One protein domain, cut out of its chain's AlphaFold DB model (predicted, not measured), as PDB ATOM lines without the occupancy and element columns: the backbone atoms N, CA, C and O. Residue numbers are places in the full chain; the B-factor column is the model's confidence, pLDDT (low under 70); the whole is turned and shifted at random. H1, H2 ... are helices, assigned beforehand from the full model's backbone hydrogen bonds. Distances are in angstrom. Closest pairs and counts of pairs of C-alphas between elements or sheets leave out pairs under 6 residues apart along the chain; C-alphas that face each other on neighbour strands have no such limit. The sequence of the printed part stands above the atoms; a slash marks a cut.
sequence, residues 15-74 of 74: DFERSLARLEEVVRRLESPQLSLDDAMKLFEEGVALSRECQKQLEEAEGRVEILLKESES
ATOM      1  N   ASP A  15     -38.168 -46.466  21.029       79.12
ATOM      2  CA  ASP A  15     -38.084 -45.465  19.967       79.12
ATOM      3  C   ASP A  15     -38.861 -44.175  20.266       79.12
ATOM      4  O   ASP A  15     -38.367 -43.106  19.920       79.12
ATOM      5  N   PHE A  16     -40.004 -44.223  20.965       90.06
ATOM      6  CA  PHE A  16     -40.755 -42.999  21.292       90.06
ATOM      7  C   PHE A  16     -39.998 -42.135  22.295       90.06
ATOM      8  O   PHE A  16     -39.688 -40.977  22.027       90.06
ATOM      9  N   GLU A  17     -39.667 -42.719  23.448       92.06
ATOM     10  CA  GLU A  17     -38.978 -42.014  24.530       92.06
ATOM     11  C   GLU A  17     -37.610 -41.499  24.073       92.06
ATOM     12  O   GLU A  17     -37.206 -40.405  24.457       92.06
ATOM     13  N   ARG A  18     -36.914 -42.242  23.198       92.12
ATOM     14  CA  ARG A  18     -35.661 -41.782  22.587       92.12
ATOM     15  C   ARG A  18     -35.873 -40.598  21.652       92.12
ATOM     16  O   ARG A  18     -35.135 -39.623  21.771       92.12
ATOM     17  N   SER A  19     -36.846 -40.667  20.743       92.56
ATOM     18  CA  SER A  19     -37.139 -39.565  19.818       92.56
ATOM     19  C   SER A  19     -37.573 -38.306  20.564       92.56
ATOM     20  O   SER A  19     -37.108 -37.215  20.239       92.56
ATOM     21  N   LEU A  20     -38.382 -38.458  21.615       95.75
ATOM     22  CA  LEU A  20     -38.800 -37.355  22.472       95.75
ATOM     23  C   LEU A  20     -37.618 -36.751  23.239       95.75
ATOM     24  O   LEU A  20     -37.403 -35.544  23.178       95.75
ATOM     25  N   ALA A  21     -36.797 -37.580  23.893       96.62
ATOM     26  CA  ALA A  21     -35.617 -37.105  24.615       96.62
ATOM     27  C   ALA A  21     -34.634 -36.376  23.687       96.62
ATOM     28  O   ALA A  21     -34.048 -35.356  24.059       96.62
ATOM     29  N   ARG A  22     -34.473 -36.870  22.454       96.62
ATOM     30  CA  ARG A  22     -33.643 -36.211  21.447       96.62
ATOM     31  C   ARG A  22     -34.243 -34.883  20.996       96.62
ATOM     32  O   ARG A  22     -33.507 -33.908  20.873       96.62
ATOM     33  N   LEU A  23     -35.558 -34.817  20.794       97.31
ATOM     34  CA  LEU A  23     -36.251 -33.577  20.446       97.31
ATOM     35  C   LEU A  23     -36.071 -32.514  21.540       97.31
ATOM     36  O   LEU A  23     -35.747 -31.369  21.238       97.31
ATOM     37  N   GLU A  24     -36.197 -32.896  22.811       97.62
ATOM     38  CA  GLU A  24     -35.944 -32.003  23.948       97.62
ATOM     39  C   GLU A  24     -34.495 -31.502  23.999       97.62
ATOM     40  O   GLU A  24     -34.237 -30.365  24.399       97.62
ATOM     41  N   GLU A  25     -33.524 -32.342  23.637       97.69
ATOM     42  CA  GLU A  25     -32.121 -31.935  23.527       97.69
ATOM     43  C   GLU A  25     -31.921 -30.936  22.379       97.69
ATOM     44  O   GLU A  25     -31.255 -29.917  22.556       97.69
ATOM     45  N   VAL A  26     -32.526 -31.198  21.218       97.81
ATOM     46  CA  VAL A  26     -32.488 -30.307  20.052       97.81
ATOM     47  C   VAL A  26     -33.055 -28.931  20.404       97.81
ATOM     48  O   VAL A  26     -32.392 -27.927  20.146       97.81
ATOM     49  N   VAL A  27     -34.223 -28.873  21.054       97.12
ATOM     50  CA  VAL A  27     -34.839 -27.613  21.506       97.12
ATOM     51  C   VAL A  27     -33.909 -26.867  22.464       97.12
ATOM     52  O   VAL A  27     -33.604 -25.700  22.230       97.12
ATOM     53  N   ARG A  28     -33.358 -27.555  23.472       96.94
ATOM     54  CA  ARG A  28     -32.393 -26.952  24.408       96.94
ATOM     55  C   ARG A  28     -31.155 -26.392  23.707       96.94
ATOM     56  O   ARG A  28     -30.622 -25.365  24.115       96.94
ATOM     57  N   ARG A  29     -30.670 -27.060  22.658       96.31
ATOM     58  CA  ARG A  29     -29.520 -26.584  21.877       96.31
ATOM     59  C   ARG A  29     -29.868 -25.379  21.008       96.31
ATOM     60  O   ARG A  29     -29.029 -24.491  20.895       96.31
ATOM     61  N   LEU A  30     -31.073 -25.334  20.434       96.50
ATOM     62  CA  LEU A  30     -31.574 -24.197  19.651       96.50
ATOM     63  C   LEU A  30     -31.694 -22.911  20.480       96.50
ATOM     64  O   LEU A  30     -31.533 -21.823  19.937       96.50
ATOM     65  N   GLU A  31     -31.911 -23.025  21.789       94.56
ATOM     66  CA  GLU A  31     -31.951 -21.885  22.718       94.56
ATOM     67  C   GLU A  31     -30.557 -21.330  23.071       94.56
ATOM     68  O   GLU A  31     -30.441 -20.299  23.738       94.56
ATOM     69  N   SER A  32     -29.476 -21.988  22.632       94.75
ATOM     70  CA  SER A  32     -28.114 -21.557  22.939       94.75
ATOM     71  C   SER A  32     -27.738 -20.271  22.186       94.75
ATOM     72  O   SER A  32     -27.757 -20.251  20.955       94.75
ATOM     73  N   PRO A  33     -27.265 -19.215  22.879       89.38
ATOM     74  CA  PRO A  33     -26.885 -17.947  22.250       89.38
ATOM     75  C   PRO A  33     -25.588 -18.028  21.427       89.38
ATOM     76  O   PRO A  33     -25.230 -17.076  20.743       89.38
ATOM     77  N   GLN A  34     -24.855 -19.139  21.522       93.56
ATOM     78  CA  GLN A  34     -23.586 -19.370  20.819       93.56
ATOM     79  C   GLN A  34     -23.765 -20.245  19.570       93.56
ATOM     80  O   GLN A  34     -22.780 -20.632  18.943       93.56
ATOM     81  N   LEU A  35     -25.007 -20.601  19.229       94.94
ATOM     82  CA  LEU A  35     -25.300 -21.468  18.101       94.94
ATOM     83  C   LEU A  35     -25.099 -20.724  16.776       94.94
ATOM     84  O   LEU A  35     -25.611 -19.621  16.581       94.94
ATOM     85  N   SER A  36     -24.352 -21.335  15.858       97.00
ATOM     86  CA  SER A  36     -24.189 -20.798  14.509       97.00
ATOM     87  C   SER A  36     -25.487 -20.947  13.703       97.00
ATOM     88  O   SER A  36     -26.293 -21.838  13.974       97.00
ATOM     89  N   LEU A  37     -25.687 -20.104  12.685       95.12
ATOM     90  CA  LEU A  37     -26.865 -20.196  11.813       95.12
ATOM     91  C   LEU A  37     -26.953 -21.563  11.113       95.12
ATOM     92  O   LEU A  37     -28.025 -22.160  11.068       95.12
ATOM     93  N   ASP A  38     -25.828 -22.083  10.619       96.62
ATOM     94  CA  ASP A  38     -25.780 -23.381   9.942       96.62
ATOM     95  C   ASP A  38     -26.140 -24.534  10.888       96.62
ATOM     96  O   ASP A  38     -26.857 -25.461  10.505       96.62
ATOM     97  N   ASP A  39     -25.676 -24.483  12.139       96.56
ATOM     98  CA  ASP A  39     -26.030 -25.493  13.140       96.56
ATOM     99  C   ASP A  39     -27.487 -25.357  13.590       96.56
ATOM    100  O   ASP A  39     -28.151 -26.370  13.811       96.56
ATOM    101  N   ALA A  40     -28.009 -24.129  13.674       96.50
ATOM    102  CA  ALA A  40     -29.419 -23.876  13.947       96.50
ATOM    103  C   ALA A  40     -30.319 -24.467  12.858       96.50
ATOM    104  O   ALA A  40     -31.309 -25.117  13.183       96.50
ATOM    105  N   MET A  41     -29.950 -24.323  11.582       97.69
ATOM    106  CA  MET A  41     -30.692 -24.921  10.468       97.69
ATOM    107  C   MET A  41     -30.716 -26.451  10.557       97.69
ATOM    108  O   MET A  41     -31.786 -27.051  10.472       97.69
ATOM    109  N   LYS A  42     -29.565 -27.087  10.816       97.94
ATOM    110  CA  LYS A  42     -29.484 -28.551  10.973       97.94
ATOM    111  C   LYS A  42     -30.315 -29.055  12.150       97.94
ATOM    112  O   LYS A  42     -31.044 -30.033  12.017       97.94
ATOM    113  N   LEU A  43     -30.213 -28.388  13.301       98.06
ATOM    114  CA  LEU A  43     -30.986 -28.741  14.491       98.06
ATOM    115  C   LEU A  43     -32.483 -28.526  14.271       98.06
ATOM    116  O   LEU A  43     -33.287 -29.328  14.732       98.06
ATOM    117  N   PHE A  44     -32.871 -27.482  13.542       97.25
ATOM    118  CA  PHE A  44     -34.268 -27.248  13.201       97.25
ATOM    119  C   PHE A  44     -34.829 -28.362  12.309       97.25
ATOM    120  O   PHE A  44     -35.888 -28.910  12.612       97.25
ATOM    121  N   GLU A  45     -34.110 -28.747  11.250       98.00
ATOM    122  CA  GLU A  45     -34.498 -29.869  10.384       98.00
ATOM    123  C   GLU A  45     -34.628 -31.179  11.173       98.00
ATOM    124  O   GLU A  45     -35.628 -31.890  11.041       98.00
ATOM    125  N   GLU A  46     -33.656 -31.463  12.046       97.69
ATOM    126  CA  GLU A  46     -33.686 -32.616  12.946       97.69
ATOM    127  C   GLU A  46     -34.911 -32.572  13.875       97.69
ATOM    128  O   GLU A  46     -35.645 -33.554  13.989       97.69
ATOM    129  N   GLY A  47     -35.184 -31.423  14.495       97.50
ATOM    130  CA  GLY A  47     -36.328 -31.234  15.385       97.50
ATOM    131  C   GLY A  47     -37.671 -31.436  14.679       97.50
ATOM    132  O   GLY A  47     -38.564 -32.090  15.220       97.50
ATOM    133  N   VAL A  48     -37.814 -30.946  13.443       97.75
ATOM    134  CA  VAL A  48     -39.021 -31.168  12.630       97.75
ATOM    135  C   VAL A  48     -39.209 -32.654  12.322       97.75
ATOM    136  O   VAL A  48     -40.332 -33.157  12.412       97.75
ATOM    137  N   ALA A  49     -38.135 -33.370  11.985       96.94
ATOM    138  CA  ALA A  49     -38.200 -34.805  11.725       96.94
ATOM    139  C   ALA A  49     -38.610 -35.594  12.980       96.94
ATOM    140  O   ALA A  49     -39.539 -36.401  12.919       96.94
ATOM    141  N   LEU A  50     -37.990 -35.308  14.128       96.75
ATOM    142  CA  LEU A  50     -38.299 -35.954  15.408       96.75
ATOM    143  C   LEU A  50     -39.734 -35.679  15.876       96.75
ATOM    144  O   LEU A  50     -40.401 -36.581  16.378       96.75
ATOM    145  N   SER A  51     -40.235 -34.456  15.680       96.00
ATOM    146  CA  SER A  51     -41.625 -34.098  15.988       96.00
ATOM    147  C   SER A  51     -42.619 -34.943  15.181       96.00
ATOM    148  O   SER A  51     -43.533 -35.546  15.747       96.00
ATOM    149  N   ARG A  52     -42.391 -35.077  13.866       96.31
ATOM    150  CA  ARG A  52     -43.222 -35.915  12.984       96.31
ATOM    151  C   ARG A  52     -43.174 -37.391  13.368       96.31
ATOM    152  O   ARG A  52     -44.204 -38.059  13.351       96.31
ATOM    153  N   GLU A  53     -41.992 -37.891  13.717       93.81
ATOM    154  CA  GLU A  53     -41.796 -39.255  14.213       93.81
ATOM    155  C   GLU A  53     -42.632 -39.497  15.480       93.81
ATOM    156  O   GLU A  53     -43.398 -40.458  15.543       93.81
ATOM    157  N   CYS A  54     -42.548 -38.594  16.464       94.50
ATOM    158  CA  CYS A  54     -43.314 -38.693  17.706       94.50
ATOM    159  C   CYS A  54     -44.822 -38.688  17.438       94.50
ATOM    160  O   CYS A  54     -45.540 -39.536  17.967       94.50
ATOM    161  N   GLN A  55     -45.294 -37.777  16.585       95.62
ATOM    162  CA  GLN A  55     -46.705 -37.677  16.228       95.62
ATOM    163  C   GLN A  55     -47.222 -38.966  15.580       95.62
ATOM    164  O   GLN A  55     -48.226 -39.514  16.025       95.62
ATOM    165  N   LYS A  56     -46.494 -39.511  14.602       94.19
ATOM    166  CA  LYS A  56     -46.854 -40.778  13.954       94.19
ATOM    167  C   LYS A  56     -46.957 -41.924  14.963       94.19
ATOM    168  O   LYS A  56     -47.871 -42.741  14.896       94.19
ATOM    169  N   GLN A  57     -46.019 -42.003  15.905       91.69
ATOM    170  CA  GLN A  57     -46.028 -43.060  16.914       91.69
ATOM    171  C   GLN A  57     -47.211 -42.940  17.886       91.69
ATOM    172  O   GLN A  57     -47.728 -43.974  18.321       91.69
ATOM    173  N   LEU A  58     -47.637 -41.714  18.207       94.75
ATOM    174  CA  LEU A  58     -48.847 -41.458  18.991       94.75
ATOM    175  C   LEU A  58     -50.104 -41.857  18.213       94.75
ATOM    176  O   LEU A  58     -50.903 -42.621  18.741       94.75
ATOM    177  N   GLU A  59     -50.225 -41.458  16.945       94.56
ATOM    178  CA  GLU A  59     -51.353 -41.836  16.076       94.56
ATOM    179  C   GLU A  59     -51.491 -43.365  15.948       94.56
ATOM    180  O   GLU A  59     -52.582 -43.924  16.069       94.56
ATOM    181  N   GLU A  60     -50.373 -44.079  15.776       91.94
ATOM    182  CA  GLU A  60     -50.363 -45.546  15.772       91.94
ATOM    183  C   GLU A  60     -50.832 -46.143  17.108       91.94
ATOM    184  O   GLU A  60     -51.497 -47.182  17.129       91.94
ATOM    185  N   ALA A  61     -50.442 -45.540  18.233       90.69
ATOM    186  CA  ALA A  61     -50.849 -46.004  19.553       90.69
ATOM    187  C   ALA A  61     -52.346 -45.763  19.788       90.69
ATOM    188  O   ALA A  61     -53.040 -46.684  20.221       90.69
ATOM    189  N   GLU A  62     -52.846 -44.577  19.444       93.00
ATOM    190  CA  GLU A  62     -54.262 -44.210  19.523       93.00
ATOM    191  C   GLU A  62     -55.132 -45.157  18.693       93.00
ATOM    192  O   GLU A  62     -56.081 -45.739  19.221       93.00
ATOM    193  N   GLY A  63     -54.756 -45.419  17.436       94.56
ATOM    194  CA  GLY A  63     -55.497 -46.342  16.572       94.56
ATOM    195  C   GLY A  63     -55.551 -47.770  17.124       94.56
ATOM    196  O   GLY A  63     -56.580 -48.441  17.045       94.56
ATOM    197  N   ARG A  64     -54.467 -48.247  17.753       92.06
ATOM    198  CA  ARG A  64     -54.462 -49.564  18.417       92.06
ATOM    199  C   ARG A  64     -55.384 -49.595  19.630       92.06
ATOM    200  O   ARG A  64     -56.056 -50.601  19.835       92.06
ATOM    201  N   VAL A  65     -55.417 -48.526  20.423       93.88
ATOM    202  CA  VAL A  65     -56.335 -48.413  21.565       93.88
ATOM    203  C   VAL A  65     -57.785 -48.425  21.088       93.88
ATOM    204  O   VAL A  65     -58.591 -49.163  21.645       93.88
ATOM    205  N   GLU A  66     -58.113 -47.684  20.028       94.69
ATOM    206  CA  GLU A  66     -59.471 -47.639  19.478       94.69
ATOM    207  C   GLU A  66     -59.961 -49.021  19.014       94.69
ATOM    208  O   GLU A  66     -61.093 -49.406  19.304       94.69
ATOM    209  N   ILE A  67     -59.106 -49.797  18.336       94.81
ATOM    210  CA  ILE A  67     -59.434 -51.168  17.914       94.81
ATOM    211  C   ILE A  67     -59.712 -52.057  19.131       94.81
ATOM    212  O   ILE A  67     -60.734 -52.736  19.168       94.81
ATOM    213  N   LEU A  68     -58.842 -52.016  20.144       94.31
ATOM    214  CA  LEU A  68     -58.994 -52.829  21.353       94.31
ATOM    215  C   LEU A  68     -60.272 -52.486  22.129       94.31
ATOM    216  O   LEU A  68     -60.917 -53.382  22.668       94.31
ATOM    217  N   LEU A  69     -60.654 -51.205  22.173       94.25
ATOM    218  CA  LEU A  69     -61.913 -50.777  22.785       94.25
ATOM    219  C   LEU A  69     -63.116 -51.341  22.022       94.25
ATOM    220  O   LEU A  69     -63.987 -51.948  22.642       94.25
ATOM    221  N   LYS A  70     -63.125 -51.245  20.685       92.38
ATOM    222  CA  LYS A  70     -64.195 -51.810  19.843       92.38
ATOM    223  C   LYS A  70     -64.326 -53.327  19.992       92.38
ATOM    224  O   LYS A  70     -65.442 -53.835  20.049       92.38
ATOM    225  N   GLU A  71     -63.205 -54.043  20.079       89.62
ATOM    226  CA  GLU A  71     -63.186 -55.492  20.328       89.62
ATOM    227  C   GLU A  71     -63.694 -55.855  21.729       89.62
ATOM    228  O   GLU A  71     -64.247 -56.933  21.907       89.62
ATOM    229  N   SER A  72     -63.520 -54.977  22.723       83.56
ATOM    230  CA  SER A  72     -64.004 -55.213  24.091       83.56
ATOM    231  C   SER A  72     -65.494 -54.918  24.292       83.56
ATOM    232  O   SER A  72     -66.092 -55.426  25.238       83.56
ATOM    233  N   GLU A  73     -66.082 -54.093  23.422       77.25
ATOM    234  CA  GLU A  73     -67.505 -53.727  23.437       77.25
ATOM    235  C   GLU A  73     -68.373 -54.622  22.532       77.25
ATOM    236  O   GLU A  73     -69.601 -54.515  22.573       77.25
ATOM    237  N   SER A  74     -67.746 -55.491  21.727       61.03
ATOM    238  CA  SER A  74     -68.403 -56.464  20.835       61.03
ATOM    239  C   SER A  74     -68.521 -57.843  21.482       61.03
ATOM    240  O   SER A  74     -69.564 -58.500  21.260       61.03
TER     241      SER A  74
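This is residues 15 to 74 of the 74 residues of the protein "Exodeoxyribonuclease 7 small subunit" of Acidobacteria bacterium (UniProt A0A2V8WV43). One very long helix, H2, has a shorter helix, H1, folded back along its first half, a helical hairpin with unequal legs. The far part of H2 sticks out alone: residues 59 to 74, of which 59 to 73 belong to H2, stand free. The printed part has 60 residues with two named helices, H1 then H2, and no named strand; the class is all helix. It is an extended rod spanning 58 by 15 by 14 A, with a radius of gyration of the C-alphas of 16.7 A.

H2, residues 37 to 73, measures 54.0 A from C-alpha 37 at (-26.865, -20.196, 11.813) to C-alpha 73 at (-67.505, -53.727, 23.437). H1, residues 15 to 30, measures 22.2 A and begins with C-alpha 15 at (-38.084, -45.465, 19.967).

H2 touches H1 with residues 40 to 57 alone; the closest C-alphas, of Leu 23 and Gly 47, are 5.6 A apart. Their lines stand at a shallow tilt of 30 degrees, opposite ways, a helical hairpin. In H1 and H2 every O i to N i+4 pair is within hydrogen-bond range.

The C-alphas farthest apart, of Gln 34 and Ser 74, are 58.2 A apart. The link from H1 to H2, 6 residues, is short. The printed part has no cut. Its mean pLDDT is 93.8, and residue 74 alone is under 70.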